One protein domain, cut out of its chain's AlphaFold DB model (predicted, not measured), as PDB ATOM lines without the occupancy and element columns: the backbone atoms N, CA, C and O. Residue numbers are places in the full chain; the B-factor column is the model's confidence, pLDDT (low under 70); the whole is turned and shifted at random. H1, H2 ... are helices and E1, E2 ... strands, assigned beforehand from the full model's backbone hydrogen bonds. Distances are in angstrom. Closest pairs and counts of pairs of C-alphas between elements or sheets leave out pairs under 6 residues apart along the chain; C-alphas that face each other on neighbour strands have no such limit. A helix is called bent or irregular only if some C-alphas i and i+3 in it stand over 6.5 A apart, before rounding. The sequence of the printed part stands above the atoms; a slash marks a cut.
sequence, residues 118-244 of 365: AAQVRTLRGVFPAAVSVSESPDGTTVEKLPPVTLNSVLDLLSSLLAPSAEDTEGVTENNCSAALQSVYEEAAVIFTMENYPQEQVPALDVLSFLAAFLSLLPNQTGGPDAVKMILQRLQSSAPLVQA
ATOM      1  N   ALA A 118     148.825 105.857  49.720       88.50
ATOM      2  CA  ALA A 118     148.552 105.983  51.158       88.50
ATOM      3  C   ALA A 118     149.140 107.258  51.804       88.50
ATOM      4  O   ALA A 118     148.528 107.852  52.690       88.50
ATOM      5  N   ALA A 119     150.314 107.716  51.350       89.19
ATOM      6  CA  ALA A 119     150.907 108.971  51.818       89.19
ATOM      7  C   ALA A 119     150.080 110.208  51.416       89.19
ATOM      8  O   ALA A 119     149.926 111.121  52.220       89.19
ATOM      9  N   GLN A 120     149.516 110.215  50.206       92.25
ATOM     10  CA  GLN A 120     148.670 111.300  49.698       92.25
ATOM     11  C   GLN A 120     147.340 111.339  50.448       92.25
ATOM     12  O   GLN A 120     146.931 112.401  50.908       92.25
ATOM     13  N   VAL A 121     146.717 110.173  50.657       90.94
ATOM     14  CA  VAL A 121     145.490 110.045  51.459       90.94
ATOM     15  C   VAL A 121     145.723 110.548  52.884       90.94
ATOM     16  O   VAL A 121     144.910 111.304  53.410       90.94
ATOM     17  N   ARG A 122     146.866 110.213  53.499       90.50
ATOM     18  CA  ARG A 122     147.228 110.719  54.832       90.50
ATOM     19  C   ARG A 122     147.377 112.241  54.855       90.50
ATOM     20  O   ARG A 122     146.918 112.870  55.803       90.50
ATOM     21  N   THR A 123     147.997 112.828  53.831       92.62
ATOM     22  CA  THR A 123     148.101 114.287  53.702       92.62
ATOM     23  C   THR A 123     146.728 114.937  53.560       92.62
ATOM     24  O   THR A 123     146.441 115.864  54.309       92.62
ATOM     25  N   LEU A 124     145.852 114.415  52.692       91.69
ATOM     26  CA  LEU A 124     144.473 114.904  52.561       91.69
ATOM     27  C   LEU A 124     143.719 114.825  53.886       91.69
ATOM     28  O   LEU A 124     143.098 115.792  54.314       91.69
ATOM     29  N   ARG A 125     143.817 113.681  54.567       89.94
ATOM     30  CA  ARG A 125     143.156 113.440  55.848       89.94
ATOM     31  C   ARG A 125     143.604 114.414  56.938       89.94
ATOM     32  O   ARG A 125     142.780 114.769  57.781       89.94
ATOM     33  N   GLY A 126     144.869 114.836  56.905       87.88
ATOM     34  CA  GLY A 126     145.463 115.773  57.861       87.88
ATOM     35  C   GLY A 126     144.875 117.184  57.816       87.88
ATOM     36  O   GLY A 126     144.985 117.905  58.802       87.88
ATOM     37  N   VAL A 127     144.209 117.560  56.720       91.69
ATOM     38  CA  VAL A 127     143.539 118.865  56.591       91.69
ATOM     39  C   VAL A 127     142.171 118.867  57.283       91.69
ATOM     40  O   VAL A 127     141.629 119.921  57.598       91.69
ATOM     41  N   PHE A 128     141.599 117.695  57.564       91.75
ATOM     42  CA  PHE A 128     140.306 117.586  58.233       91.75
ATOM     43  C   PHE A 128     140.460 117.535  59.759       91.75
ATOM     44  O   PHE A 128     141.426 116.960  60.266       91.75
ATOM     45  N   PRO A 129     139.465 118.037  60.512       87.12
ATOM     46  CA  PRO A 129     139.391 117.828  61.956       87.12
ATOM     47  C   PRO A 129     139.347 116.333  62.330       87.12
ATOM     48  O   PRO A 129     139.160 115.439  61.490       87.12
ATOM     49  N   ALA A 130     139.529 116.051  63.623       83.62
ATOM     50  CA  ALA A 130     139.465 114.693  64.157       83.62
ATOM     51  C   ALA A 130     138.128 114.012  63.800       83.62
ATOM     52  O   ALA A 130     137.083 114.663  63.735       83.62
ATOM     53  N   ALA A 131     138.168 112.700  63.541       79.69
ATOM     54  CA  ALA A 131     136.958 111.939  63.230       79.69
ATOM     55  C   ALA A 131     135.975 111.981  64.411       79.69
ATOM     56  O   ALA A 131     136.381 111.902  65.569       79.69
ATOM     57  N   VAL A 132     134.679 112.070  64.105       72.75
ATOM     58  CA  VAL A 132     133.602 112.051  65.109       72.75
ATOM     59  C   VAL A 132     133.371 110.636  65.626       72.75
ATOM     60  O   VAL A 132     133.078 110.435  66.801       72.75
ATOM     61  N   SER A 133     133.497 109.648  64.743       69.44
ATOM     62  CA  SER A 133     133.346 108.240  65.079       69.44
ATOM     63  C   SER A 133     134.173 107.377  64.140       69.44
ATOM     64  O   SER A 133     134.379 107.729  62.978       69.44
ATOM     65  N   VAL A 134     134.595 106.221  64.637       70.88
ATOM     66  CA  VAL A 134     135.189 105.155  63.832       70.88
ATOM     67  C   VAL A 134     134.229 103.980  63.910       70.88
ATOM     68  O   VAL A 134     133.942 103.495  65.002       70.88
ATOM     69  N   SER A 135     133.675 103.575  62.773       62.19
ATOM     70  CA  SER A 135     132.809 102.400  62.677       62.19
ATOM     71  C   SER A 135     133.562 101.275  61.989       62.19
ATOM     72  O   SER A 135     134.188 101.495  60.956       62.19
ATOM     73  N   GLU A 136     133.488 100.066  62.534       55.53
ATOM     74  CA  GLU A 136     133.971  98.877  61.837       55.53
ATOM     75  C   GLU A 136     132.912  98.427  60.829       55.53
ATOM     76  O   GLU A 136     131.778  98.107  61.189       55.53
ATOM     77  N   SER A 137     133.286  98.423  59.553       54.09
ATOM     78  CA  SER A 137     132.524  97.782  58.490       54.09
ATOM     79  C   SER A 137     132.438  96.271  58.758       54.09
ATOM     80  O   SER A 137     133.368  95.698  59.339       54.09
ATOM     81  N   PRO A 138     131.375  95.576  58.309       47.50
ATOM     82  CA  PRO A 138     131.265  94.115  58.397       47.50
ATOM     83  C   PRO A 138     132.474  93.344  57.837       47.50
ATOM     84  O   PRO A 138     132.692  92.199  58.252       47.50
ATOM     85  N   ASP A 139     133.276  93.973  56.978       47.56
ATOM     86  CA  ASP A 139     134.482  93.408  56.358       47.56
ATOM     87  C   ASP A 139     135.769  93.652  57.171       47.56
ATOM     88  O   ASP A 139     136.864  93.321  56.726       47.56
ATOM     89  N   GLY A 140     135.655  94.225  58.376       51.28
ATOM     90  CA  GLY A 140     136.784  94.529  59.263       51.28
ATOM     91  C   GLY A 140     137.539  95.815  58.910       51.28
ATOM     92  O   GLY A 140     138.548  96.124  59.541       51.28
ATOM     93  N   THR A 141     137.067  96.580  57.921       54.78
ATOM     94  CA  THR A 141     137.617  97.892  57.565       54.78
ATOM     95  C   THR A 141     137.040  98.984  58.462       54.78
ATOM     96  O   THR A 141     135.828  99.116  58.612       54.78
ATOM     97  N   THR A 142     137.902  99.790  59.080       58.00
ATOM     98  CA  THR A 142     137.485 100.949  59.874       58.00
ATOM     99  C   THR A 142     137.130 102.120  58.959       58.00
ATOM    100  O   THR A 142     137.975 102.651  58.244       58.00
ATOM    101  N   VAL A 143     135.868 102.538  58.997       65.75
ATOM    102  CA  VAL A 143     135.367 103.729  58.309       65.75
ATOM    103  C   VAL A 143     135.371 104.887  59.302       65.75
ATOM    104  O   VAL A 143     134.660 104.876  60.310       65.75
ATOM    105  N   GLU A 144     136.207 105.889  59.041       72.88
ATOM    106  CA  GLU A 144     136.223 107.126  59.819       72.88
ATOM    107  C   GLU A 144     135.124 108.070  59.334       72.88
ATOM    108  O   GLU A 144     135.100 108.485  58.174       72.88
ATOM    109  N   LYS A 145     134.237 108.479  60.241       79.25
ATOM    110  CA  LYS A 145     133.208 109.474  59.950       79.25
ATOM    111  C   LYS A 145     133.723 110.862  60.309       79.25
ATOM    112  O   LYS A 145     133.876 111.209  61.484       79.25
ATOM    113  N   LEU A 146     134.003 111.651  59.281       85.81
ATOM    114  CA  LEU A 146     134.462 113.031  59.413       85.81
ATOM    115  C   LEU A 146     133.284 113.973  59.695       85.81
ATOM    116  O   LEU A 146     132.206 113.778  59.122       85.81
ATOM    117  N   PRO A 147     133.454 114.994  60.555       88.19
ATOM    118  CA  PRO A 147     132.406 115.983  60.752       88.19
ATOM    119  C   PRO A 147     132.265 116.873  59.506       88.19
ATOM    120  O   PRO A 147     133.230 117.034  58.754       88.19
ATOM    121  N   PRO A 148     131.094 117.498  59.292       91.06
ATOM    122  CA  PRO A 148     130.973 118.563  58.305       91.06
ATOM    123  C   PRO A 148     131.901 119.735  58.657       91.06
ATOM    124  O   PRO A 148     132.176 120.003  59.830       91.06
ATOM    125  N   VAL A 149     132.367 120.441  57.634       93.88
ATOM    126  CA  VAL A 149     133.270 121.597  57.733       93.88
ATOM    127  C   VAL A 149     132.565 122.863  57.255       93.88
ATOM    128  O   VAL A 149     131.556 122.787  56.550       93.88
ATOM    129  N   THR A 150     133.052 124.034  57.660       94.19
ATOM    130  CA  THR A 150     132.445 125.302  57.236       94.19
ATOM    131  C   THR A 150     132.802 125.622  55.789       94.19
ATOM    132  O   THR A 150     133.950 125.439  55.376       94.19
ATOM    133  N   LEU A 151     131.839 126.156  55.035       93.44
ATOM    134  CA  LEU A 151     132.037 126.560  53.641       93.44
ATOM    135  C   LEU A 151     133.209 127.542  53.489       93.44
ATOM    136  O   LEU A 151     134.066 127.339  52.635       93.44
ATOM    137  N   ASN A 152     133.304 128.544  54.370       92.94
ATOM    138  CA  ASN A 152     134.398 129.520  54.343       92.94
ATOM    139  C   ASN A 152     135.770 128.858  54.520       92.94
ATOM    140  O   ASN A 152     136.682 129.176  53.770       92.94
ATOM    141  N   SER A 153     135.911 127.877  55.422       93.81
ATOM    142  CA  SER A 153     137.199 127.187  55.590       93.81
ATOM    143  C   SER A 153     137.608 126.376  54.356       93.81
ATOM    144  O   SER A 153     138.795 126.278  54.056       93.81
ATOM    145  N   VAL A 154     136.636 125.832  53.613       93.31
ATOM    146  CA  VAL A 154     136.883 125.138  52.340       93.31
ATOM    147  C   VAL A 154     137.344 126.129  51.274       93.31
ATOM    148  O   VAL A 154     138.319 125.860  50.578       93.31
ATOM    149  N   LEU A 155     136.687 127.285  51.167       92.44
ATOM    150  CA  LEU A 155     137.072 128.338  50.225       92.44
ATOM    151  C   LEU A 155     138.451 128.926  50.551       92.44
ATOM    152  O   LEU A 155     139.268 129.086  49.645       92.44
ATOM    153  N   ASP A 156     138.745 129.169  51.829       91.69
ATOM    154  CA  ASP A 156     140.055 129.637  52.291       91.69
ATOM    155  C   ASP A 156     141.146 128.619  51.943       91.69
ATOM    156  O   ASP A 156     142.159 128.977  51.337       91.69
ATOM    157  N   LEU A 157     140.908 127.332  52.223       93.12
ATOM    158  CA  LEU A 157     141.813 126.251  51.840       93.12
ATOM    159  C   LEU A 157     142.054 126.252  50.326       93.12
ATOM    160  O   LEU A 157     143.201 126.330  49.895       93.12
ATOM    161  N   LEU A 158     141.000 126.208  49.512       91.06
ATOM    162  CA  LEU A 158     141.120 126.162  48.052       91.06
ATOM    163  C   LEU A 158     141.826 127.396  47.491       91.06
ATOM    164  O   LEU A 158     142.678 127.261  46.617       91.06
ATOM    165  N   SER A 159     141.537 128.583  48.025       88.06
ATOM    166  CA  SER A 159     142.226 129.812  47.631       88.06
ATOM    167  C   SER A 159     143.721 129.750  47.954       88.06
ATOM    168  O   SER A 159     144.537 130.104  47.109       88.06
ATOM    169  N   SER A 160     144.099 129.214  49.120       87.88
ATOM    170  CA  SER A 160     145.503 129.047  49.514       87.88
ATOM    171  C   SER A 160     146.232 127.984  48.686       87.88
ATOM    172  O   SER A 160     147.407 128.143  48.361       87.88
ATOM    173  N   LEU A 161     145.533 126.911  48.301       86.62
ATOM    174  CA  LEU A 161     146.092 125.829  47.495       86.62
ATOM    175  C   LEU A 161     146.321 126.250  46.047       86.62
ATOM    176  O   LEU A 161     147.304 125.818  45.446       86.62
ATOM    177  N   LEU A 162     145.417 127.063  45.503       80.81
ATOM    178  CA  LEU A 162     145.373 127.425  44.086       80.81
ATOM    179  C   LEU A 162     145.996 128.801  43.808       80.81
ATOM    180  O   LEU A 162     146.197 129.152  42.647       80.81
ATOM    181  N   ALA A 163     146.359 129.559  44.849       76.44
ATOM    182  CA  ALA A 163     147.109 130.797  44.699       76.44
ATOM    183  C   ALA A 163     148.483 130.540  44.044       76.44
ATOM    184  O   ALA A 163     149.170 129.578  44.407       76.44
ATOM    185  N   PRO A 164     148.920 131.392  43.102       65.12
ATOM    186  CA  PRO A 164     150.265 131.307  42.543       65.12
ATOM    187  C   PRO A 164     151.300 131.619  43.634       65.12
ATOM    188  O   PRO A 164     151.211 132.649  44.307       65.12
ATOM    189  N   SER A 165     152.278 130.732  43.824       63.88
ATOM    190  CA  SER A 165     153.415 130.945  44.724       63.88
ATOM    191  C   SER A 165     154.614 131.464  43.937       63.88
ATOM    192  O   SER A 165     154.843 131.067  42.797       63.88
ATOM    193  N   ALA A 166     155.430 132.315  44.562       54.44
ATOM    194  CA  ALA A 166     156.676 132.811  43.973       54.44
ATOM    195  C   ALA A 166     157.719 131.700  43.722       54.44
ATOM    196  O   ALA A 166     158.674 131.926  42.993       54.44
ATOM    197  N   GLU A 167     157.540 130.515  44.317       56.22
ATOM    198  CA  GLU A 167     158.388 129.332  44.099       56.22
ATOM    199  C   GLU A 167     157.928 128.464  42.909       56.22
ATOM    200  O   GLU A 167     158.637 127.541  42.512       56.22
ATOM    201  N   ASP A 168     156.768 128.754  42.305       53.88
ATOM    202  CA  ASP A 168     156.219 127.966  41.187       53.88
ATOM    203  C   ASP A 168     156.939 128.230  39.851       53.88
ATOM    204  O   ASP A 168     156.676 127.546  38.859       53.88
ATOM    205  N   THR A 169     157.845 129.213  39.818       49.78
ATOM    206  CA  THR A 169     158.453 129.767  38.600       49.78
ATOM    207  C   THR A 169     159.688 129.021  38.082       49.78
ATOM    208  O   THR A 169     160.217 129.366  37.030       49.78
ATOM    209  N   GLU A 170     160.202 128.013  38.796       46.44
ATOM    210  CA  GLU A 170     161.526 127.438  38.478       46.44
ATOM    211  C   GLU A 170     161.550 126.015  37.888       46.44
ATOM    212  O   GLU A 170     162.639 125.475  37.689       46.44
ATOM    213  N   GLY A 171     160.431 125.373  37.522       49.22
ATOM    214  CA  GLY A 171     160.582 123.992  37.018       49.22
ATOM    215  C   GLY A 171     159.427 123.255  36.359       49.22
ATOM    216  O   GLY A 171     159.625 122.114  35.944       49.22
ATOM    217  N   VAL A 172     158.244 123.847  36.215       52.56
ATOM    218  CA  VAL A 172     157.128 123.210  35.498       52.56
ATOM    219  C   VAL A 172     156.890 123.993  34.213       52.56
ATOM    220  O   VAL A 172     157.247 125.161  34.127       52.56
ATOM    221  N   THR A 173     156.318 123.377  33.182       53.59
ATOM    222  CA  THR A 173     155.765 124.114  32.039       53.59
ATOM    223  C   THR A 173     154.684 125.077  32.561       53.59
ATOM    224  O   THR A 173     153.515 124.709  32.657       53.59
ATOM    225  N   GLU A 174     155.094 126.285  32.978       57.62
ATOM    226  CA  GLU A 174     154.334 127.234  33.817       57.62
ATOM    227  C   GLU A 174     152.896 127.431  33.326       57.62
ATOM    228  O   GLU A 174     151.949 127.453  34.114       57.62
ATOM    229  N   ASN A 175     152.718 127.462  32.005       60.78
ATOM    230  CA  ASN A 175     151.427 127.686  31.364       60.78
ATOM    231  C   ASN A 175     150.414 126.552  31.594       60.78
ATOM    232  O   ASN A 175     149.229 126.830  31.763       60.78
ATOM    233  N   ASN A 176     150.846 125.286  31.627       70.19
ATOM    234  CA  ASN A 176     149.923 124.149  31.749       70.19
ATOM    235  C   ASN A 176     149.487 123.929  33.201       70.19
ATOM    236  O   ASN A 176     148.325 123.622  33.456       70.19
ATOM    237  N   CYS A 177     150.403 124.117  34.158       75.94
ATOM    238  CA  CYS A 177     150.082 124.016  35.581       75.94
ATOM    239  C   CYS A 177     149.164 125.161  36.018       75.94
ATOM    240  O   CYS A 177     148.111 124.909  36.594       75.94
ATOM    241  N   SER A 178     149.499 126.407  35.666       78.31
ATOM    242  CA  SER A 178     148.665 127.565  36.004       78.31
ATOM    243  C   SER A 178     147.254 127.454  35.414       78.31
ATOM    244  O   SER A 178     146.279 127.659  36.135       78.31
ATOM    245  N   ALA A 179     147.123 127.041  34.147       81.81
ATOM    246  CA  ALA A 179     145.816 126.830  33.522       81.81
ATOM    247  C   ALA A 179     145.008 125.703  34.190       81.81
ATOM    248  O   ALA A 179     143.807 125.860  34.408       81.81
ATOM    249  N   ALA A 180     145.653 124.588  34.558       83.75
ATOM    250  CA  ALA A 180     144.996 123.494  35.271       83.75
ATOM    251  C   ALA A 180     144.491 123.934  36.657       83.75
ATOM    252  O   ALA A 180     143.343 123.669  37.010       83.75
ATOM    253  N   LEU A 181     145.312 124.661  37.423       85.31
ATOM    254  CA  LEU A 181     144.925 125.186  38.737       85.31
ATOM    255  C   LEU A 181     143.789 126.209  38.636       85.31
ATOM    256  O   LEU A 181     142.861 126.165  39.441       85.31
ATOM    257  N   GLN A 182     143.828 127.082  37.627       85.19
ATOM    258  CA  GLN A 182     142.766 128.051  37.363       85.19
ATOM    259  C   GLN A 182     141.443 127.356  37.011       85.19
ATOM    260  O   GLN A 182     140.407 127.693  37.581       85.19
ATOM    261  N   SER A 183     141.473 126.341  36.141       87.56
ATOM    262  CA  SER A 183     140.287 125.542  35.803       87.56
ATOM    263  C   SER A 183     139.676 124.886  37.043       87.56
ATOM    264  O   SER A 183     138.462 124.902  37.230       87.56
ATOM    265  N   VAL A 184     140.513 124.336  37.925       87.44
ATOM    266  CA  VAL A 184     140.057 123.699  39.169       87.44
ATOM    267  C   VAL A 184     139.489 124.729  40.145       87.44
ATOM    268  O   VAL A 184     138.502 124.440  40.821       87.44
ATOM    269  N   TYR A 185     140.067 125.931  40.208       87.31
ATOM    270  CA  TYR A 185     139.529 127.029  41.013       87.31
ATOM    271  C   TYR A 185     138.132 127.438  40.537       87.31
ATOM    272  O   TYR A 185     137.218 127.573  41.351       87.31
ATOM    273  N   GLU A 186     137.946 127.579  39.224       88.81
ATOM    274  CA  GLU A 186     136.652 127.907  38.620       88.81
ATOM    275  C   GLU A 186     135.609 126.816  38.887       88.81
ATOM    276  O   GLU A 186     134.479 127.124  39.272       88.81
ATOM    277  N   GLU A 187     135.985 125.539  38.777       90.50
ATOM    278  CA  GLU A 187     135.107 124.430  39.163       90.50
ATOM    279  C   GLU A 187     134.724 124.494  40.643       90.50
ATOM    280  O   GLU A 187     133.546 124.376  40.990       90.50
ATOM    281  N   ALA A 188     135.698 124.720  41.526       90.25
ATOM    282  CA  ALA A 188     135.449 124.797  42.956       90.25
ATOM    283  C   ALA A 188     134.519 125.966  43.314       90.25
ATOM    284  O   ALA A 188     133.638 125.805  44.160       90.25
ATOM    285  N   ALA A 189     134.660 127.107  42.634       89.12
ATOM    286  CA  ALA A 189     133.806 128.279  42.808       89.12
ATOM    287  C   ALA A 189     132.348 128.030  42.381       89.12
ATOM    288  O   ALA A 189     131.441 128.641  42.938       89.12
ATOM    289  N   VAL A 190     132.104 127.123  41.428       91.00
ATOM    290  CA  VAL A 190     130.748 126.705  41.029       91.00
ATOM    291  C   VAL A 190     130.159 125.690  42.015       91.00
ATOM    292  O   VAL A 190     128.957 125.703  42.282       91.00
ATOM    293  N   ILE A 191     130.991 124.805  42.565       92.88
ATOM    294  CA  ILE A 191     130.559 123.731  43.470       92.88
ATOM    295  C   ILE A 191     130.282 124.268  44.876       92.88
ATOM    296  O   ILE A 191     129.203 124.041  45.427       92.88
ATOM    297  N   PHE A 192     131.250 124.963  45.470       94.12
ATOM    298  CA  PHE A 192     131.225 125.391  46.867       94.12
ATOM    299  C   PHE A 192     130.593 126.777  46.994       94.12
ATOM    300  O   PHE A 192     131.248 127.770  47.297       94.12
ATOM    301  N   THR A 193     129.283 126.828  46.772       92.19
ATOM    302  CA  THR A 193     128.477 128.048  46.872       92.19
ATOM    303  C   THR A 193     127.445 127.948  47.989       92.19
ATOM    304  O   THR A 193     127.056 126.858  48.415       92.19
ATOM    305  N   MET A 194     126.936 129.101  48.420       90.31
ATOM    306  CA  MET A 194     125.795 129.179  49.341       90.31
ATOM    307  C   MET A 194     124.505 128.598  48.747       90.31
ATOM    308  O   MET A 194     123.608 128.217  49.488       90.31
ATOM    309  N   GLU A 195     124.400 128.509  47.420       90.06
ATOM    310  CA  GLU A 195     123.259 127.875  46.757       90.06
ATOM    311  C   GLU A 195     123.280 126.352  46.950       90.06
ATOM    312  O   GLU A 195     122.262 125.754  47.300       90.06
ATOM    313  N   ASN A 196     124.456 125.733  46.802       88.00
ATOM    314  CA  ASN A 196     124.631 124.292  46.996       88.00
ATOM    315  C   ASN A 196     124.719 123.901  48.482       88.00
ATOM    316  O   ASN A 196     124.294 122.806  48.855       88.00
ATOM    317  N   TYR A 197     125.228 124.799  49.335       91.06
ATOM    318  CA  TYR A 197     125.410 124.588  50.775       91.06
ATOM    319  C   TYR A 197     124.802 125.740  51.600       91.06
ATOM    320  O   TYR A 197     125.531 126.505  52.234       91.06
ATOM    321  N   PRO A 198     123.461 125.858  51.665       86.38
ATOM    322  CA  PRO A 198     122.778 127.010  52.273       86.38
ATOM    323  C   PRO A 198     122.956 127.129  53.789       86.38
ATOM    324  O   PRO A 198     122.674 128.174  54.367       86.38
ATOM    325  N   GLN A 199     123.400 126.061  54.453       88.12
ATOM    326  CA  GLN A 199     123.676 126.056  55.892       88.12
ATOM    327  C   GLN A 199     125.133 126.413  56.216       88.12
ATOM    328  O   GLN A 199     125.532 126.285  57.369       88.12
ATOM    329  N   GLU A 200     125.942 126.784  55.216       90.06
ATOM    330  CA  GLU A 200     127.398 126.959  55.345       90.06
ATOM    331  C   GLU A 200     128.124 125.693  55.839       90.06
ATOM    332  O   GLU A 200     129.266 125.758  56.293       90.06
ATOM    333  N   GLN A 201     127.474 124.530  55.744       91.62
ATOM    334  CA  GLN A 201     128.024 123.234  56.133       91.62
ATOM    335  C   GLN A 201     128.274 122.392  54.892       91.62
ATOM    336  O   GLN A 201     127.341 122.052  54.162       91.62
ATOM    337  N   VAL A 202     129.530 122.016  54.692       92.88
ATOM    338  CA  VAL A 202     129.957 121.133  53.612       92.88
ATOM    339  C   VAL A 202     130.300 119.773  54.224       92.88
ATOM    340  O   VAL A 202     131.126 119.705  55.140       92.88
ATOM    341  N   PRO A 203     129.682 118.666  53.778       91.94
ATOM    342  CA  PRO A 203     130.112 117.336  54.177       91.94
ATOM    343  C   PRO A 203     131.581 117.117  53.828       91.94
ATOM    344  O   PRO A 203     132.015 117.368  52.706       91.94
ATOM    345  N   ALA A 204     132.340 116.574  54.774       91.38
ATOM    346  CA  ALA A 204     133.753 116.291  54.555       91.38
ATOM    347  C   ALA A 204     134.000 115.317  53.391       91.38
ATOM    348  O   ALA A 204     135.025 115.433  52.726       91.38
ATOM    349  N   LEU A 205     133.057 114.409  53.104       90.44
ATOM    350  CA  LEU A 205     133.147 113.509  51.952       90.44
ATOM    351  C   LEU A 205     133.201 114.277  50.624       90.44
ATOM    352  O   LEU A 205     133.971 113.888  49.751       90.44
ATOM    353  N   ASP A 206     132.456 115.375  50.476       93.44
ATOM    354  CA  ASP A 206     132.455 116.169  49.241       93.44
ATOM    355  C   ASP A 206     133.819 116.834  49.030       93.44
ATOM    356  O   ASP A 206     134.399 116.746  47.952       93.44
ATOM    357  N   VAL A 207     134.371 117.440  50.088       94.56
ATOM    358  CA  VAL A 207     135.689 118.094  50.054       94.56
ATOM    359  C   VAL A 207     136.799 117.073  49.809       94.56
ATOM    360  O   VAL A 207     137.678 117.300  48.981       94.56
ATOM    361  N   LEU A 208     136.753 115.928  50.497       93.75
ATOM    362  CA  LEU A 208     137.735 114.856  50.340       93.75
ATOM    363  C   LEU A 208     137.717 114.311  48.911       93.75
ATOM    364  O   LEU A 208     138.773 114.172  48.298       93.75
ATOM    365  N   SER A 209     136.526 114.034  48.382       93.88
ATOM    366  CA  SER A 209     136.361 113.480  47.036       93.88
ATOM    367  C   SER A 209     136.757 114.493  45.964       93.88
ATOM    368  O   SER A 209     137.402 114.114  44.990       93.88
ATOM    369  N   PHE A 210     136.459 115.781  46.173       95.62
ATOM    370  CA  PHE A 210     136.909 116.869  45.307       95.62
ATOM    371  C   PHE A 210     138.442 116.952  45.255       95.62
ATOM    372  O   PHE A 210     139.031 116.902  44.175       95.62
ATOM    373  N   LEU A 211     139.104 117.020  46.416       94.69
ATOM    374  CA  LEU A 211     140.565 117.092  46.487       94.69
ATOM    375  C   LEU A 211     141.225 115.820  45.938       94.69
ATOM    376  O   LEU A 211     142.264 115.896  45.283       94.69
ATOM    377  N   ALA A 212     140.622 114.652  46.164       95.00
ATOM    378  CA  ALA A 212     141.137 113.399  45.635       95.00
ATOM    379  C   ALA A 212     141.004 113.303  44.108       95.00
ATOM    380  O   ALA A 212     141.953 112.884  43.440       95.00
ATOM    381  N   ALA A 213     139.871 113.738  43.549       94.56
ATOM    382  CA  ALA A 213     139.671 113.840  42.105       94.56
ATOM    383  C   ALA A 213     140.687 114.802  41.478       94.56
ATOM    384  O   ALA A 213     141.342 114.459  40.495       94.56
ATOM    385  N   PHE A 214     140.881 115.967  42.099       93.31
ATOM    386  CA  PHE A 214     141.863 116.955  41.668       93.31
ATOM    387  C   PHE A 214     143.281 116.367  41.613       93.31
ATOM    388  O   PHE A 214     143.927 116.414  40.568       93.31
ATOM    389  N   LEU A 215     143.747 115.736  42.697       93.12
ATOM    390  CA  LEU A 215     145.076 115.115  42.737       93.12
ATOM    391  C   LEU A 215     145.238 113.958  41.739       93.12
ATOM    392  O   LEU A 215     146.352 113.717  41.275       93.12
ATOM    393  N   SER A 216     144.152 113.254  41.413       92.50
ATOM    394  CA  SER A 216     144.160 112.149  40.445       92.50
ATOM    395  C   SER A 216     144.258 112.643  38.998       92.50
ATOM    396  O   SER A 216     144.913 112.009  38.173       92.50
ATOM    397  N   LEU A 217     143.640 113.786  38.686       91.19
ATOM    398  CA  LEU A 217     143.610 114.364  37.339       91.19
ATOM    399  C   LEU A 217     144.835 115.230  37.026       91.19
ATOM    400  O   LEU A 217     145.254 115.309  35.869       91.19
ATOM    401  N   LEU A 218     145.435 115.842  38.048       89.00
ATOM    402  CA  LEU A 218     146.523 116.805  37.892       89.00
ATOM    403  C   LEU A 218     147.717 116.278  37.067       89.00
ATOM    404  O   LEU A 218     148.140 116.996  36.162       89.00
ATOM    405  N   PRO A 219     148.226 115.036  37.251       87.94
ATOM    406  CA  PRO A 219     149.334 114.522  36.441       87.94
ATOM    407  C   PRO A 219     149.053 114.509  34.938       87.94
ATOM    408  O   PRO A 219     149.953 114.780  34.143       87.94
ATOM    409  N   ASN A 220     147.810 114.204  34.555       87.00
ATOM    410  CA  ASN A 220     147.394 114.135  33.156       87.00
ATOM    411  C   ASN A 220     147.242 115.537  32.553       87.00
ATOM    412  O   ASN A 220     147.539 115.732  31.379       87.00
ATOM    413  N   GLN A 221     146.819 116.514  33.359       84.81
ATOM    414  CA  GLN A 221     146.642 117.904  32.933       84.81
ATOM    415  C   GLN A 221     147.974 118.660  32.824       84.81
ATOM    416  O   GLN A 221     148.160 119.459  31.910       84.81
ATOM    417  N   THR A 222     148.923 118.392  33.726       82.06
ATOM    418  CA  THR A 222     150.219 119.092  33.770       82.06
ATOM    419  C   THR A 222     151.356 118.325  33.097       82.06
ATOM    420  O   THR A 222     152.467 118.841  33.000       82.06
ATOM    421  N   GLY A 223     151.107 117.097  32.633       76.75
ATOM    422  CA  GLY A 223     152.095 116.260  31.948       76.75
ATOM    423  C   GLY A 223     153.162 115.653  32.867       76.75
ATOM    424  O   GLY A 223     154.243 115.307  32.394       76.75
ATOM    425  N   GLY A 224     152.896 115.528  34.172       80.69
ATOM    426  CA  GLY A 224     153.859 114.960  35.118       80.69
ATOM    427  C   GLY A 224     153.456 115.052  36.597       80.69
ATOM    428  O   GLY A 224     152.545 115.795  36.955       80.69
ATOM    429  N   PRO A 225     154.138 114.306  37.490       85.38
ATOM    430  CA  PRO A 225     153.763 114.182  38.901       85.38
ATOM    431  C   PRO A 225     154.235 115.339  39.798       85.38
ATOM    432  O   PRO A 225     153.908 115.351  40.985       85.38
ATOM    433  N   ASP A 226     155.033 116.282  39.296       84.44
ATOM    434  CA  ASP A 226     155.644 117.320  40.138       84.44
ATOM    435  C   ASP A 226     154.624 118.348  40.644       84.44
ATOM    436  O   ASP A 226     154.682 118.735  41.812       84.44
ATOM    437  N   ALA A 227     153.604 118.669  39.842       83.94
ATOM    438  CA  ALA A 227     152.477 119.493  40.279       83.94
ATOM    439  C   ALA A 227     151.733 118.862  41.473       83.94
ATOM    440  O   ALA A 227     151.366 119.551  42.421       83.94
ATOM    441  N   VAL A 228     151.593 117.530  41.495       88.19
ATOM    442  CA  VAL A 228     150.993 116.813  42.633       88.19
ATOM    443  C   VAL A 228     151.840 116.962  43.894       88.19
ATOM    444  O   VAL A 228     151.287 117.161  44.972       88.19
ATOM    445  N   LYS A 229     153.174 116.900  43.791       88.19
ATOM    446  CA  LYS A 229     154.059 117.095  44.955       88.19
ATOM    447  C   LYS A 229     153.925 118.503  45.529       88.19
ATOM    448  O   LYS A 229     153.806 118.641  46.742       88.19
ATOM    449  N   MET A 230     153.893 119.512  44.662       87.50
ATOM    450  CA  MET A 230     153.703 120.910  45.046       87.50
ATOM    451  C   MET A 230     152.380 121.106  45.799       87.50
ATOM    452  O   MET A 230     152.371 121.651  46.902       87.50
ATOM    453  N   ILE A 231     151.267 120.597  45.261       89.75
ATOM    454  CA  ILE A 231     149.961 120.689  45.929       89.75
ATOM    455  C   ILE A 231     149.957 119.939  47.264       89.75
ATOM    456  O   ILE A 231     149.436 120.452  48.252       89.75
ATOM    457  N   LEU A 232     150.571 118.755  47.343       91.06
ATOM    458  CA  LEU A 232     150.682 118.015  48.603       91.06
ATOM    459  C   LEU A 232     151.496 118.774  49.654       91.06
ATOM    460  O   LEU A 232     151.133 118.748  50.826       91.06
ATOM    461  N   GLN A 233     152.562 119.469  49.255       90.06
ATOM    462  CA  GLN A 233     153.350 120.301  50.164       90.06
ATOM    463  C   GLN A 233     152.528 121.482  50.700       90.06
ATOM    464  O   GLN A 233     152.577 121.761  51.894       90.06
ATOM    465  N   ARG A 234     151.710 122.118  49.851       89.56
ATOM    466  CA  ARG A 234     150.778 123.179  50.275       89.56
ATOM    467  C   ARG A 234     149.687 122.661  51.206       89.56
ATOM    468  O   ARG A 234     149.364 123.309  52.191       89.56
ATOM    469  N   LEU A 235     149.147 121.471  50.941       91.62
ATOM    470  CA  LEU A 235     148.187 120.820  51.838       91.62
ATOM    471  C   LEU A 235     148.805 120.555  53.218       91.62
ATOM    472  O   LEU A 235     148.145 120.758  54.231       91.62
ATOM    473  N   GLN A 236     150.076 120.148  53.278       90.38
ATOM    474  CA  GLN A 236     150.777 119.915  54.547       90.38
ATOM    475  C   GLN A 236     151.008 121.193  55.362       90.38
ATOM    476  O   GLN A 236     151.046 121.116  56.588       90.38
ATOM    477  N   SER A 237     151.177 122.346  54.707       87.75
ATOM    478  CA  SER A 237     151.338 123.643  55.375       87.75
ATOM    479  C   SER A 237     150.021 124.394  55.595       87.75
ATOM    480  O   SER A 237     150.012 125.404  56.300       87.75
ATOM    481  N   SER A 238     148.919 123.919  55.008       87.69
ATOM    482  CA  SER A 238     147.605 124.547  55.131       87.69
ATOM    483  C   SER A 238     147.041 124.445  56.550       87.69
ATOM    484  O   SER A 238     147.294 123.488  57.287       87.69
ATOM    485  N   ALA A 239     146.260 125.451  56.943       88.19
ATOM    486  CA  ALA A 239     145.511 125.394  58.189       88.19
ATOM    487  C   ALA A 239     144.433 124.295  58.104       88.19
ATOM    488  O   ALA A 239     143.816 124.127  57.049       88.19
ATOM    489  N   PRO A 240     144.169 123.561  59.199       89.75
ATOM    490  CA  PRO A 240     143.111 122.562  59.209       89.75
ATOM    491  C   PRO A 240     141.739 123.216  59.003       89.75
ATOM    492  O   PRO A 240     141.478 124.324  59.480       89.75
ATOM    493  N   LEU A 241     140.844 122.496  58.326       92.38
ATOM    494  CA  LEU A 241     139.461 122.902  58.106       92.38
ATOM    495  C   LEU A 241     138.732 123.098  59.434       92.38
ATOM    496  O   LEU A 241     138.912 122.351  60.402       92.38
ATOM    497  N   VAL A 242     137.844 124.089  59.457       92.19
ATOM    498  CA  VAL A 242     137.059 124.413  60.644       92.19
ATOM    499  C   VAL A 242     135.827 123.520  60.660       92.19
ATOM    500  O   VAL A 242     135.015 123.539  59.735       92.19
ATOM    501  N   GLN A 243     135.674 122.737  61.726       90.75
ATOM    502  CA  GLN A 243     134.477 121.932  61.939       90.75
ATOM    503  C   GLN A 243     133.237 122.833  62.006       90.75
ATOM    504  O   GLN A 243     133.194 123.795  62.777       90.75
ATOM    505  N   ALA A 244     132.205 122.500  61.231       86.44
ATOM    506  CA  ALA A 244     130.927 123.184  61.317       86.44
ATOM    507  C   ALA A 244     130.267 122.880  62.667       86.44
ATOM    508  O   ALA A 244     130.150 121.723  63.084       86.44
TER     509      ALA A 244
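What this domain is: This is residues 118 to 244 of the 365 residues of an uncharacterized protein of Angomonas deanei (UniProt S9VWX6). Four helices, H2 to H5, form an up-and-down bundle, each running against the one before; it is loosely aligned, with H5 slanting over H2. H1 packs on H4 and H5, while the small hairpin E1 and E2 lies away from the bundle. The printed part has 127 residues, in the order H1, E1, E2, H2, H3, H4, H5; the sheet E1 - E2 is antiparallel and the class is mostly helix. It is compact, with a radius of gyration of the C-alphas of 15.4 A and spans of 46 by 35 by 22 A.

Where its parts are: H1, residues 118 to 126, begins at C-alpha 118 (148.552, 105.983, 51.158). E1 is residues 133 to 136 and E2 142 to 145. H2, residues 151 to 162, measures 16.4 A; H3, 174 to 191, 25.9 A; H4, 204 to 222, 26.7 A. H4 has a kink of 30 degrees near residue 216 and is irregular, only just: C-alphas 216 and 219 are 7.0 A apart. H5, residues 226 to 237, ends at C-alpha 237 (151.338, 123.643, 55.375).

How they stand to each other: The hubs H4 and H5, a helical hairpin, touch through residues 215 to 219 and 226 to 228, closest C-alphas Leu 215 and Val 228, 6.2 A. H3 touches H4 at a shallow tilt of 25 degrees, opposite ways, closest C-alphas Cys 177 and Thr 222, 5.2 A. In E1 and E2, N 135 and O 143 are within hydrogen-bond range at 3.0 A. Every O i to N i+4 pair is within range in H1, H2, H3 and H5; in H4, 13 of 15.

The domain as a whole: The farthest C-alphas, Pro 138 and Glu 170, are 49.2 A apart. The printed part has no cut; the links H2 to H3 and H3 to H4 are long. pLDDT is under 70 at residues 133, 135 to 143 and 164 to 175.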